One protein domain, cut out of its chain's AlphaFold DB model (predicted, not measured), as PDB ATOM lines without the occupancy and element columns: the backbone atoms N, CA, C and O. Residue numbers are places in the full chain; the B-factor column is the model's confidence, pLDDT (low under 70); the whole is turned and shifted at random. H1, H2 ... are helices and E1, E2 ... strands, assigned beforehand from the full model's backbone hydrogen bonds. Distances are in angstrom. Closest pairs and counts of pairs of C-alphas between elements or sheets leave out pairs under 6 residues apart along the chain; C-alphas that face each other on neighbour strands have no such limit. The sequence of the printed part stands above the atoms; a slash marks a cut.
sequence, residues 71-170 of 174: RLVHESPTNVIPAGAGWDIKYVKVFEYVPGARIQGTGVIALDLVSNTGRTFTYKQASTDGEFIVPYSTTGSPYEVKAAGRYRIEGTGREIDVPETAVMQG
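What this domain is: This is residues 71 to 170 of the 174 residues of the protein "Dolichyl-monophosphooligosaccharide--protein glycosyltransferase AglB" of Methanoregulaceae archaeon PtaB.Bin056 (UniProt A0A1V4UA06). Three small antiparallel sheets make an elongated body: the two long strands E4 and E5, with E7 beside E4, run roughly along its length, the pair E3 and E6 lies beside the end of that sheet where E4 begins and E5 ends, with the short helix H1 packed on E3, and the hairpin E1 and E2 lies toward the other end of the body, apart from E4 and E5, with its long loop of residues 76 to 92 making that end. The 100 printed residues hold seven named strands and then one named helix, mostly strand, with under half of the residues in named elements. The whole is compact, with a radius of gyration of the C-alphas of 14.5 A, and spans 42 by 27 by 21 A.

Where its parts are: E1 is residues 71 to 75, from C-alpha 71 at (119.906, 132.144, 99.468); E2 is 93 to 97. E3 is 101 to 104, E4 108 to 114 over 19.8 A, and E5 120 to 126 over 20.2 A. E6 is 131 to 134, E7 151 to 153, and H1 164 to 169, ending at C-alpha 169 at (113.299, 145.159, 100.382).

How they stand to each other: In the hairpin E4 and E5, N 111 and O 123 are 2.9 A apart, within hydrogen-bond range. E7 is antiparallel to E4, with N 110 and O 152 at 2.8 A. Residues 113 to 114 of E4 also pair with 146 to 147. E5 and E6 come closest at the C-alphas of Gln 125 and Phe 132, 7.2 A. E3 and E6 are antiparallel, with N 103 and O 132 at 2.9 A. The closest C-alphas of E3 and H1, Ala 101 and Val 167, are 4.3 A apart. In H1 every O i to N i+4 pair is within hydrogen-bond range. In the hairpin E1 and E2, N 73 and O 94 are 2.9 A apart; E1 is apart from E4.

The domain as a whole: The farthest C-alphas, Gly 84 and Asp 129, are 42.9 A apart. The links E1 to E2 and E6 to E7 are long. The printed part has no cut, and no printed residue is under 70 in pLDDT.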
ATOM      1  N   ARG A  71     119.473 132.589 100.798       98.06
ATOM      2  CA  ARG A  71     119.906 132.144  99.468       98.06
ATOM      3  C   ARG A  71     121.363 131.723  99.485       98.06
ATOM      4  O   ARG A  71     122.193 132.357 100.127       98.06
ATOM      5  N   LEU A  72     121.673 130.662  98.751       98.19
ATOM      6  CA  LEU A  72     123.041 130.289  98.428       98.19
ATOM      7  C   LEU A  72     123.610 131.337  97.469       98.19
ATOM      8  O   LEU A  72     123.010 131.587  96.426       98.19
ATOM      9  N   VAL A  73     124.760 131.914  97.801       97.81
ATOM     10  CA  VAL A  73     125.424 132.930  96.967       97.81
ATOM     11  C   VAL A  73     126.769 132.465  96.416       97.81
ATOM     12  O   VAL A  73     127.239 133.020  95.425       97.81
ATOM     13  N   HIS A  74     127.366 131.426  97.011       97.56
ATOM     14  CA  HIS A  74     128.636 130.862  96.558       97.56
ATOM     15  C   HIS A  74     128.849 129.422  97.046       97.56
ATOM     16  O   HIS A  74     128.441 129.056  98.153       97.56
ATOM     17  N   GLU A  75     129.561 128.635  96.245       97.06
ATOM     18  CA  GLU A  75     130.094 127.314  96.570       97.06
ATOM     19  C   GLU A  75     131.587 127.220  96.247       97.06
ATOM     20  O   GLU A  75     132.036 127.687  95.199       97.06
ATOM     21  N   SER A  76     132.358 126.548  97.104       95.94
ATOM     22  CA  SER A  76     133.755 126.226  96.791       95.94
ATOM     23  C   SER A  76     133.856 125.241  95.619       95.94
ATOM     24  O   SER A  76     133.006 124.357  95.498       95.94
ATOM     25  N   PRO A  77     134.944 125.270  94.830       92.62
ATOM     26  CA  PRO A  77     135.151 124.306  93.747       92.62
ATOM     27  C   PRO A  77     135.446 122.880  94.245       92.62
ATOM     28  O   PRO A  77     135.332 121.925  93.480       92.62
ATOM     29  N   THR A  78     135.826 122.717  95.514       92.94
ATOM     30  CA  THR A  78     136.141 121.420  96.124       92.94
ATOM     31  C   THR A  78     134.921 120.790  96.791       92.94
ATOM     32  O   THR A  78     134.017 121.481  97.268       92.94
ATOM     33  N   ASN A  79     134.920 119.457  96.850       92.00
ATOM     34  CA  ASN A  79     133.912 118.662  97.545       92.00
ATOM     35  C   ASN A  79     134.457 118.127  98.877       92.00
ATOM     36  O   ASN A  79     135.659 117.911  99.021       92.00
ATOM     37  N   VAL A  80     133.561 117.885  99.839       90.81
ATOM     38  CA  VAL A  80     133.879 117.167 101.093       90.81
ATOM     39  C   VAL A  80     134.214 115.704 100.807       90.81
ATOM     40  O   VAL A  80     135.048 115.106 101.479       90.81
ATOM     41  N   ILE A  81     133.552 115.132  99.803       86.88
ATOM     42  CA  ILE A  81     133.698 113.730  99.422       86.88
ATOM     43  C   ILE A  81     134.633 113.625  98.206       86.88
ATOM     44  O   ILE A  81     134.504 114.437  97.282       86.88
ATOM     45  N   PRO A  82     135.555 112.639  98.170       84.31
ATOM     46  CA  PRO A  82     136.417 112.404  97.017       84.31
ATOM     47  C   PRO A  82     135.638 112.202  95.712       84.31
ATOM     48  O   PRO A  82     134.515 111.690  95.696       84.31
ATOM     49  N   ALA A  83     136.274 112.560  94.595       79.38
ATOM     50  CA  ALA A  83     135.720 112.320  93.269       79.38
ATOM     51  C   ALA A  83     135.440 110.819  93.051       79.38
ATOM     52  O   ALA A  83     136.219 109.967  93.472       79.38
ATOM     53  N   GLY A  84     134.325 110.496  92.389       76.88
ATOM     54  CA  GLY A  84     133.922 109.114  92.090       76.88
ATOM     55  C   GLY A  84     133.007 108.449  93.127       76.88
ATOM     56  O   GLY A  84     132.408 107.427  92.816       76.88
ATOM     57  N   ALA A  85     132.803 109.043  94.308       81.31
ATOM     58  CA  ALA A  85     131.888 108.511  95.329       81.31
ATOM     59  C   ALA A  85     130.387 108.712  95.018       81.31
ATOM     60  O   ALA A  85     129.531 108.289  95.789       81.31
ATOM     61  N   GLY A  86     130.054 109.393  93.917       78.75
ATOM     62  CA  GLY A  86     128.670 109.605  93.474       78.75
ATOM     63  C   GLY A  86     127.902 110.724  94.192       78.75
ATOM     64  O   GLY A  86     126.732 110.935  93.881       78.75
ATOM     65  N   TRP A  87     128.529 111.471  95.108       84.31
ATOM     66  CA  TRP A  87     127.899 112.597  95.811       84.31
ATOM     67  C   TRP A  87     128.595 113.923  95.516       84.31
ATOM     68  O   TRP A  87     129.797 114.066  95.737       84.31
ATOM     69  N   ASP A  88     127.822 114.916  95.073       86.12
ATOM     70  CA  ASP A  88     128.326 116.262  94.789       86.12
ATOM     71  C   ASP A  88     128.041 117.227  95.953       86.12
ATOM     72  O   ASP A  88     127.108 118.036  95.924       86.12
ATOM     73  N   ILE A  89     128.826 117.093  97.027       89.50
ATOM     74  CA  ILE A  89     128.703 117.898  98.251       89.50
ATOM     75  C   ILE A  89     129.883 118.863  98.344       89.50
ATOM     76  O   ILE A  89     130.991 118.463  98.705       89.50
ATOM     77  N   LYS A  90     129.618 120.140  98.057       92.62
ATOM     78  CA  LYS A  90     130.613 121.221  98.100       92.62
ATOM     79  C   LYS A  90     131.127 121.458  99.519       92.62
ATOM     80  O   LYS A  90     130.345 121.422 100.467       92.62
ATOM     81  N   TYR A  91     132.432 121.706  99.634       94.62
ATOM     82  CA  TYR A  91     133.143 121.870 100.905       94.62
ATOM     83  C   TYR A  91     132.689 123.109 101.677       94.62
ATOM     84  O   TYR A  91     132.430 123.040 102.875       94.62
ATOM     85  N   VAL A  92     132.546 124.235 100.981       96.19
ATOM     86  CA  VAL A  92     132.027 125.489 101.526       96.19
ATOM     87  C   VAL A  92     130.786 125.895 100.752       96.19
ATOM     88  O   VAL A  92     130.757 125.837  99.521       96.19
ATOM     89  N   LYS A  93     129.777 126.354 101.489       96.75
ATOM     90  CA  LYS A  93     128.592 127.029 100.964       96.75
ATOM     91  C   LYS A  93     128.395 128.317 101.744       96.75
ATOM     92  O   LYS A  93     128.372 128.286 102.972       96.75
ATOM     93  N   VAL A  94     128.255 129.430 101.038       97.69
ATOM     94  CA  VAL A  94     127.983 130.737 101.644       97.69
ATOM     95  C   VAL A  94     126.536 131.097 101.365       97.69
ATOM     96  O   VAL A  94     126.089 131.043 100.217       97.69
ATOM     97  N   PHE A  95     125.818 131.464 102.420       98.38
ATOM     98  CA  PHE A  95     124.438 131.913 102.335       98.38
ATOM     99  C   PHE A  95     124.330 133.364 102.775       98.38
ATOM    100  O   PHE A  95     124.978 133.778 103.734       98.38
ATOM    101  N   GLU A  96     123.474 134.109 102.094       98.19
ATOM    102  CA  GLU A  96     123.073 135.450 102.497       98.19
ATOM    103  C   GLU A  96     121.660 135.399 103.073       98.19
ATOM    104  O   GLU A  96     120.780 134.748 102.504       98.19
ATOM    105  N   TYR A  97     121.454 136.096 104.192       98.50
ATOM    106  CA  TYR A  97     120.122 136.397 104.701       98.50
ATOM    107  C   TYR A  97     119.540 137.610 103.972       98.50
ATOM    108  O   TYR A  97     120.169 138.664 103.923       98.50
ATOM    109  N   VAL A  98     118.306 137.487 103.498       98.44
ATOM    110  CA  VAL A  98     117.545 138.556 102.851       98.44
ATOM    111  C   VAL A  98     116.117 138.609 103.403       98.44
ATOM    112  O   VAL A  98     115.566 137.572 103.788       98.44
ATOM    113  N   PRO A  99     115.459 139.784 103.406       98.56
ATOM    114  CA  PRO A  99     114.036 139.869 103.734       98.56
ATOM    115  C   PRO A  99     113.177 138.938 102.867       98.56
ATOM    116  O   PRO A  99     112.280 138.288 103.397       98.56
ATOM    117  N   GLY A 100     113.520 138.796 101.582       98.56
ATOM    118  CA  GLY A 100     112.885 137.868 100.648       98.56
ATOM    119  C   GLY A 100     111.602 138.436 100.044       98.56
ATOM    120  O   GLY A 100     110.771 139.010 100.741       98.56
ATOM    121  N   ALA A 101     111.429 138.268  98.734       98.75
ATOM    122  CA  ALA A 101     110.252 138.767  98.033       98.75
ATOM    123  C   ALA A 101     109.010 137.954  98.422       98.75
ATOM    124  O   ALA A 101     109.084 136.734  98.594       98.75
ATOM    125  N   ARG A 102     107.866 138.626  98.532       98.75
ATOM    126  CA  ARG A 102     106.589 138.033  98.940       98.75
ATOM    127  C   ARG A 102     105.724 137.738  97.727       98.75
ATOM    128  O   ARG A 102     105.495 138.618  96.903       98.75
ATOM    129  N   ILE A 103     105.220 136.516  97.617       98.50
ATOM    130  CA  ILE A 103     104.382 136.082  96.496       98.50
ATOM    131  C   ILE A 103     103.134 135.410  97.057       98.50
ATOM    132  O   ILE A 103     103.234 134.462  97.832       98.50
ATOM    133  N   GLN A 104     101.956 135.855  96.626       97.94
ATOM    134  CA  GLN A 104     100.692 135.229  97.014       97.94
ATOM    135  C   GLN A 104     100.447 133.953  96.209       97.94
ATOM    136  O   GLN A 104     100.558 133.949  94.978       97.94
ATOM    137  N   GLY A 105     100.082 132.874  96.892       96.50
ATOM    138  CA  GLY A 105      99.708 131.609  96.277       96.50
ATOM    139  C   GLY A 105      99.798 130.416  97.222       96.50
ATOM    140  O   GLY A 105     100.476 130.430  98.247       96.50
ATOM    141  N   THR A 106      99.113 129.343  96.843       97.31
ATOM    142  CA  THR A 106      99.096 128.061  97.554       97.31
ATOM    143  C   THR A 106      99.928 127.010  96.818       97.31
ATOM    144  O   THR A 106     100.257 127.172  95.644       97.31
ATOM    145  N   GLY A 107     100.232 125.895  97.483       96.88
ATOM    146  CA  GLY A 107     100.974 124.785  96.877       96.88
ATOM    147  C   GLY A 107     102.487 124.947  97.008       96.88
ATOM    148  O   GLY A 107     102.974 125.357  98.062       96.88
ATOM    149  N   VAL A 108     103.232 124.584  95.961       98.12
ATOM    150  CA  VAL A 108     104.703 124.606  95.943       98.12
ATOM    151  C   VAL A 108     105.190 125.553  94.856       98.12
ATOM    152  O   VAL A 108     104.807 125.413  93.697       98.12
ATOM    153  N   ILE A 109     106.067 126.487  95.218       98.56
ATOM    154  CA  ILE A 109     106.800 127.316  94.263       98.56
ATOM    155  C   ILE A 109     108.198 126.733  94.047       98.56
ATOM    156  O   ILE A 109     108.836 126.267  94.996       98.56
ATOM    157  N   ALA A 110     108.666 126.738  92.803       98.50
ATOM    158  CA  ALA A 110     109.952 126.182  92.411       98.50
ATOM    159  C   ALA A 110     110.751 127.150  91.533       98.50
ATOM    160  O   ALA A 110     110.173 127.886  90.733       98.50
ATOM    161  N   LEU A 111     112.077 127.113  91.662       98.69
ATOM    162  CA  LEU A 111     113.016 127.838  90.808       98.69
ATOM    163  C   LEU A 111     114.256 126.983  90.563       98.69
ATOM    164  O   LEU A 111     114.871 126.497  91.513       98.69
ATOM    165  N   ASP A 112     114.642 126.836  89.300       98.50
ATOM    166  CA  ASP A 112     115.903 126.194  88.941       98.50
ATOM    167  C   ASP A 112     117.053 127.196  89.042       98.50
ATOM    168  O   ASP A 112     116.940 128.349  88.618       98.50
ATOM    169  N   LEU A 113     118.161 126.747  89.619       98.56
ATOM    170  CA  LEU A 113     119.340 127.544  89.923       98.56
ATOM    171  C   LEU A 113     120.591 126.850  89.387       98.56
ATOM    172  O   LEU A 113     120.673 125.619  89.343       98.56
ATOM    173  N   VAL A 114     121.585 127.658  89.032       98.00
ATOM    174  CA  VAL A 114     122.945 127.217  88.706       98.00
ATOM    175  C   VAL A 114     123.904 127.911  89.661       98.00
ATOM    176  O   VAL A 114     123.860 129.135  89.795       98.00
ATOM    177  N   SER A 115     124.750 127.146  90.352       97.19
ATOM    178  CA  SER A 115     125.792 127.723  91.205       97.19
ATOM    179  C   SER A 115     127.001 128.205  90.402       97.19
ATOM    180  O   SER A 115     127.168 127.872  89.228       97.19
ATOM    181  N   ASN A 116     127.899 128.940  91.058       96.62
ATOM    182  CA  ASN A 116     129.164 129.402  90.481       96.62
ATOM    183  C   ASN A 116     130.093 128.256  90.034       96.62
ATOM    184  O   ASN A 116     130.989 128.475  89.226       96.62
ATOM    185  N   THR A 117     129.872 127.026  90.512       95.25
ATOM    186  CA  THR A 117     130.605 125.832  90.057       95.25
ATOM    187  C   THR A 117     129.883 125.076  88.935       95.25
ATOM    188  O   THR A 117     130.260 123.951  88.623       95.25
ATOM    189  N   GLY A 118     128.800 125.628  88.379       94.56
ATOM    190  CA  GLY A 118     128.002 124.997  87.323       94.56
ATOM    191  C   GLY A 118     127.035 123.912  87.802       94.56
ATOM    192  O   GLY A 118     126.407 123.246  86.981       94.56
ATOM    193  N   ARG A 119     126.887 123.715  89.119       94.62
ATOM    194  CA  ARG A 119     125.981 122.701  89.671       94.62
ATOM    195  C   ARG A 119     124.542 123.195  89.574       94.62
ATOM    196  O   ARG A 119     124.229 124.285  90.056       94.62
ATOM    197  N   THR A 120     123.664 122.383  88.996       95.69
ATOM    198  CA  THR A 120     122.233 122.684  88.904       95.69
ATOM    199  C   THR A 120     121.487 122.147  90.120       95.69
ATOM    200  O   THR A 120     121.811 121.087  90.661       95.69
ATOM    201  N   PHE A 121     120.498 122.897  90.597       95.38
ATOM    202  CA  PHE A 121     119.592 122.451  91.651       95.38
ATOM    203  C   PHE A 121     118.283 123.235  91.609       95.38
ATOM    204  O   PHE A 121     118.233 124.349  91.098       95.38
ATOM    205  N   THR A 122     117.228 122.669  92.187       97.00
ATOM    206  CA  THR A 122     115.918 123.322  92.257       97.00
ATOM    207  C   THR A 122     115.630 123.760  93.688       97.00
ATOM    208  O   THR A 122     115.577 122.938  94.606       97.00
ATOM    209  N   TYR A 123     115.402 125.055  93.883       98.00
ATOM    210  CA  TYR A 123     114.775 125.570  95.092       98.00
ATOM    211  C   TYR A 123     113.283 125.234  95.056       98.00
ATOM    212  O   TYR A 123     112.631 125.474  94.042       98.00
ATOM    213  N   LYS A 124     112.735 124.696  96.150       97.75
ATOM    214  CA  LYS A 124     111.294 124.449  96.301       97.75
ATOM    215  C   LYS A 124     110.821 124.919  97.666       97.75
ATOM    216  O   LYS A 124     111.434 124.563  98.667       97.75
ATOM    217  N   GLN A 125     109.701 125.632  97.707       98.25
ATOM    218  CA  GLN A 125     109.064 126.086  98.939       98.25
ATOM    219  C   GLN A 125     107.572 125.762  98.924       98.25
ATOM    220  O   GLN A 125     106.869 126.100  97.977       98.25
ATOM    221  N   ALA A 126     107.088 125.143  99.999       97.62
ATOM    222  CA  ALA A 126     105.658 125.056 100.270       97.62
ATOM    223  C   ALA A 126     105.138 126.400 100.803       97.62
ATOM    224  O   ALA A 126     105.803 127.054 101.614       97.62
ATOM    225  N   SER A 127     103.950 126.789 100.347       97.44
ATOM    226  CA  SER A 127     103.234 127.968 100.833       97.44
ATOM    227  C   SER A 127     102.964 127.856 102.334       97.44
ATOM    228  O   SER A 127     102.715 126.766 102.854       97.44
ATOM    229  N   THR A 128     103.034 128.978 103.044       96.69
ATOM    230  CA  THR A 128     102.605 129.103 104.441       96.69
ATOM    231  C   THR A 128     101.548 130.197 104.483       96.69
ATOM    232  O   THR A 128     101.814 131.299 104.019       96.69
ATOM    233  N   ASP A 129     100.346 129.879 104.967       96.44
ATOM    234  CA  ASP A 129      99.219 130.822 105.062       96.44
ATOM    235  C   ASP A 129      98.880 131.550 103.746       96.44
ATOM    236  O   ASP A 129      98.467 132.706 103.736       96.44
ATOM    237  N   GLY A 130      99.047 130.859 102.612       97.25
ATOM    238  CA  GLY A 130      98.764 131.414 101.284       97.25
ATOM    239  C   GLY A 130      99.875 132.300 100.714       97.25
ATOM    240  O   GLY A 130      99.666 132.928  99.679       97.25
ATOM    241  N   GLU A 131     101.056 132.327 101.334       97.81
ATOM    242  CA  GLU A 131     102.190 133.150 100.917       97.81
ATOM    243  C   GLU A 131     103.481 132.324 100.740       97.81
ATOM    244  O   GLU A 131     103.765 131.357 101.456       97.81
ATOM    245  N   PHE A 132     104.305 132.752  99.783       98.44
ATOM    246  CA  PHE A 132     105.708 132.380  99.656       98.44
ATOM    247  C   PHE A 132     106.605 133.576  99.992       98.44
ATOM    248  O   PHE A 132     106.308 134.710  99.621       98.44
ATOM    249  N   ILE A 133     107.744 133.295 100.625       98.56
ATOM    250  CA  ILE A 133     108.813 134.266 100.886       98.56
ATOM    251  C   ILE A 133     110.082 133.702 100.270       98.56
ATOM    252  O   ILE A 133     110.671 132.767 100.821       98.56
ATOM    253  N   VAL A 134     110.465 134.246  99.120       98.62
ATOM    254  CA  VAL A 134     111.490 133.658  98.259       98.62
ATOM    255  C   VAL A 134     112.782 134.489  98.267       98.62
ATOM    256  O   VAL A 134     112.718 135.717  98.152       98.62
ATOM    257  N   PRO A 135     113.971 133.866  98.385       98.50
ATOM    258  CA  PRO A 135     115.216 134.613  98.585       98.50
ATOM    259  C   PRO A 135     116.012 134.846  97.301       98.50
ATOM    260  O   PRO A 135     116.953 135.633  97.301       98.50
ATOM    261  N   TYR A 136     115.702 134.147  96.208       98.56
ATOM    262  CA  TYR A 136     116.432 134.310  94.951       98.56
ATOM    263  C   TYR A 136     115.692 135.276  94.035       98.56
ATOM    264  O   TYR A 136     114.490 135.124  93.825       98.56
ATOM    265  N   SER A 137     116.415 136.222  93.448       98.25
ATOM    266  CA  SER A 137     115.931 137.029  92.331       98.25
ATOM    267  C   SER A 137     116.077 136.267  91.013       98.25
ATOM    268  O   SER A 137     117.072 135.564  90.820       98.25
ATOM    269  N   THR A 138     115.164 136.476  90.070       98.25
ATOM    270  CA  THR A 138     115.310 136.020  88.677       98.25
ATOM    271  C   THR A 138     116.000 137.061  87.797       98.25
ATOM    272  O   THR A 138     116.551 136.715  86.757       98.25
ATOM    273  N   THR A 139     116.028 138.330  88.220       97.44
ATOM    274  CA  THR A 139     116.686 139.424  87.494       97.44
ATOM    275  C   THR A 139     117.474 140.337  88.433       97.44
ATOM    276  O   THR A 139     117.067 140.595  89.564       97.44
ATOM    277  N   GLY A 140     118.620 140.838  87.959       94.25
ATOM    278  CA  GLY A 140     119.426 141.824  88.689       94.25
ATOM    279  C   GLY A 140     120.281 141.282  89.843       94.25
ATOM    280  O   GLY A 140     120.844 142.093  90.570       94.25
ATOM    281  N   SER A 141     120.404 139.958  90.012       91.44
ATOM    282  CA  SER A 141     121.294 139.370  91.029       91.44
ATOM    283  C   SER A 141     122.752 139.798  90.803       91.44
ATOM    284  O   SER A 141     123.257 139.617  89.687       91.44
ATOM    285  N   PRO A 142     123.463 140.288  91.837       92.25
ATOM    286  CA  PRO A 142     124.896 140.560  91.752       92.25
ATOM    287  C   PRO A 142     125.754 139.297  91.937       92.25
ATOM    288  O   PRO A 142     126.967 139.352  91.744       92.25
ATOM    289  N   TYR A 143     125.154 138.169  92.330       94.00
ATOM    290  CA  TYR A 143     125.873 136.952  92.699       94.00
ATOM    291  C   TYR A 143     126.076 135.981  91.533       94.00
ATOM    292  O   TYR A 143     125.418 136.028  90.490       94.00
ATOM    293  N   GLU A 144     127.011 135.059  91.737       92.88
ATOM    294  CA  GLU A 144     127.371 134.026  90.766       92.88
ATOM    295  C   GLU A 144     126.408 132.830  90.779       92.88
ATOM    296  O   GLU A 144     126.293 132.130  89.776       92.88
ATOM    297  N   VAL A 145     125.680 132.620  91.883       97.50
ATOM    298  CA  VAL A 145     124.538 131.699  91.926       97.50
ATOM    299  C   VAL A 145     123.335 132.398  91.302       97.50
ATOM    300  O   VAL A 145     122.887 133.439  91.787       97.50
ATOM    301  N   LYS A 146     122.820 131.839  90.205       96.38
ATOM    302  CA  LYS A 146     121.846 132.516  89.340       96.38
ATOM    303  C   LYS A 146     120.637 131.644  89.049       96.38
ATOM    304  O   LYS A 146     120.746 130.425  88.922       96.38
ATOM    305  N   ALA A 147     119.492 132.302  88.901       98.06
ATOM    306  CA  ALA A 147     118.279 131.697  88.374       98.06
ATOM    307  C   ALA A 147     118.491 131.237  86.925       98.06
ATOM    308  O   ALA A 147     119.020 131.979  86.101       98.06
ATOM    309  N   ALA A 148     118.033 130.025  86.614       97.19
ATOM    310  CA  ALA A 148     117.998 129.470  85.261       97.19
ATOM    311  C   ALA A 148     116.660 129.744  84.545       97.19
ATOM    312  O   ALA A 148     116.362 129.133  83.522       97.19
ATOM    313  N   GLY A 149     115.824 130.625  85.100       97.31
ATOM    314  CA  GLY A 149     114.502 130.944  84.576       97.31
ATOM    315  C   GLY A 149     113.643 131.679  85.601       97.31
ATOM    316  O   GLY A 149     114.156 132.345  86.500       97.31
ATOM    317  N   ARG A 150     112.325 131.540  85.454       98.25
ATOM    318  CA  ARG A 150     111.315 132.138  86.334       98.25
ATOM    319  C   ARG A 150     110.933 131.210  87.476       98.25
ATOM    320  O   ARG A 150     111.058 129.989  87.357       98.25
ATOM    321  N   TYR A 151     110.397 131.783  88.553       98.56
ATOM    322  CA  TYR A 151     109.665 130.973  89.521       98.56
ATOM    323  C   TYR A 151     108.422 130.390  88.868       98.56
ATOM    324  O   TYR A 151     107.784 131.050  88.051       98.56
ATOM    325  N   ARG A 152     108.056 129.179  89.279       98.38
ATOM    326  CA  ARG A 152     106.856 128.479  88.818       98.38
ATOM    327  C   ARG A 152     106.081 127.963  90.016       98.38
ATOM    328  O   ARG A 152     106.665 127.296  90.870       98.38
ATOM    329  N   ILE A 153     104.779 128.231  90.077       98.00
ATOM    330  CA  ILE A 153     103.904 127.574  91.056       98.00
ATOM    331  C   ILE A 153     103.446 126.246  90.445       98.00
ATOM    332  O   ILE A 153     102.706 126.223  89.454       98.00
ATOM    333  N   GLU A 154     103.926 125.139  91.011       96.88
ATOM    334  CA  GLU A 154     103.703 123.783  90.504       96.88
ATOM    335  C   GLU A 154     102.199 123.498  90.342       96.88
ATOM    336  O   GLU A 154     101.386 123.835  91.200       96.88
ATOM    337  N   GLY A 155     101.819 122.900  89.208       94.94
ATOM    338  CA  GLY A 155     100.425 122.550  88.902       94.94
ATOM    339  C   GLY A 155      99.529 123.703  88.430       94.94
ATOM    340  O   GLY A 155      98.388 123.445  88.064       94.94
ATOM    341  N   THR A 156     100.017 124.950  88.393       94.81
ATOM    342  CA  THR A 156      99.196 126.118  87.997       94.81
ATOM    343  C   THR A 156      99.574 126.732  86.650       94.81
ATOM    344  O   THR A 156      98.783 127.466  86.068       94.81
ATOM    345  N   GLY A 157     100.799 126.489  86.170       92.94
ATOM    346  CA  GLY A 157     101.354 127.163  84.990       92.94
ATOM    347  C   GLY A 157     101.722 128.640  85.208       92.94
ATOM    348  O   GLY A 157     102.211 129.276  84.281       92.94
ATOM    349  N   ARG A 158     101.520 129.197  86.411       96.50
ATOM    350  CA  ARG A 158     101.894 130.581  86.731       96.50
ATOM    351  C   ARG A 158     103.411 130.702  86.858       96.50
ATOM    352  O   ARG A 158     104.017 130.023  87.691       96.50
ATOM    353  N   GLU A 159     103.986 131.608  86.071       97.81
ATOM    354  CA  GLU A 159     105.402 131.975  86.112       97.81
ATOM    355  C   GLU A 159     105.592 133.410  86.597       97.81
ATOM    356  O   GLU A 159     104.790 134.287  86.275       97.81
ATOM    357  N   ILE A 160     106.638 133.653  87.389       98.25
ATOM    358  CA  ILE A 160     106.849 134.934  88.072       98.25
ATOM    359  C   ILE A 160     108.322 135.335  87.974       98.25
ATOM    360  O   ILE A 160     109.218 134.560  88.325       98.25
ATOM    361  N   ASP A 161     108.558 136.565  87.517       98.25
ATOM    362  CA  ASP A 161     109.853 137.233  87.616       98.25
ATOM    363  C   ASP A 161     109.967 137.971  88.950       98.25
ATOM    364  O   ASP A 161     109.041 138.663  89.362       98.25
ATOM    365  N   VAL A 162     111.116 137.843  89.611       98.62
ATOM    366  CA  VAL A 162     111.399 138.460  90.910       98.62
ATOM    367  C   VAL A 162     112.652 139.325  90.778       98.62
ATOM    368  O   VAL A 162     113.749 138.778  90.632       98.62
ATOM    369  N   PRO A 163     112.538 140.662  90.813       98.31
ATOM    370  CA  PRO A 163     113.705 141.530  90.770       98.31
ATOM    371  C   PRO A 163     114.469 141.500  92.097       98.31
ATOM    372  O   PRO A 163     113.877 141.384  93.171       98.31
ATOM    373  N   GLU A 164     115.786 141.673  92.028       98.38
ATOM    374  CA  GLU A 164     116.667 141.742  93.202       98.38
ATOM    375  C   GLU A 164     116.222 142.792  94.229       98.38
ATOM    376  O   GLU A 164     116.242 142.546  95.433       98.38
ATOM    377  N   THR A 165     115.718 143.939  93.774       98.31
ATOM    378  CA  THR A 165     115.191 144.982  94.664       98.31
ATOM    379  C   THR A 165     114.017 144.494  95.512       98.31
ATOM    380  O   THR A 165     113.940 144.845  96.688       98.31
ATOM    381  N   ALA A 166     113.136 143.651  94.963       98.62
ATOM    382  CA  ALA A 166     112.022 143.083  95.715       98.62
ATOM    383  C   ALA A 166     112.497 142.090  96.779       98.62
ATOM    384  O   ALA A 166     111.950 142.074  97.878       98.62
ATOM    385  N   VAL A 167     113.542 141.310  96.485       98.44
ATOM    386  CA  VAL A 167     114.165 140.403  97.460       98.44
ATOM    387  C   VAL A 167     114.773 141.190  98.618       98.44
ATOM    388  O   VAL A 167     114.500 140.894  99.782       98.44
ATOM    389  N   MET A 168     115.563 142.216  98.301       98.31
ATOM    390  CA  MET A 168     116.298 142.994  99.298       98.31
ATOM    391  C   MET A 168     115.395 143.869 100.171       98.31
ATOM    392  O   MET A 168     115.740 144.139 101.316       98.31
ATOM    393  N   GLN A 169     114.247 144.308  99.652       98.44
ATOM    394  CA  GLN A 169     113.299 145.159 100.382       98.44
ATOM    395  C   GLN A 169     112.086 144.392 100.932       98.44
ATOM    396  O   GLN A 169     111.261 144.973 101.631       98.44
ATOM    397  N   GLY A 170     111.962 143.097 100.635       98.25
ATOM    398  CA  GLY A 170     110.834 142.281 101.080       98.25
ATOM    399  C   GLY A 170     109.501 142.635 100.415       98.25
ATOM    400  O   GLY A 170     108.450 142.544 101.052       98.25
TER     401      GLY A 170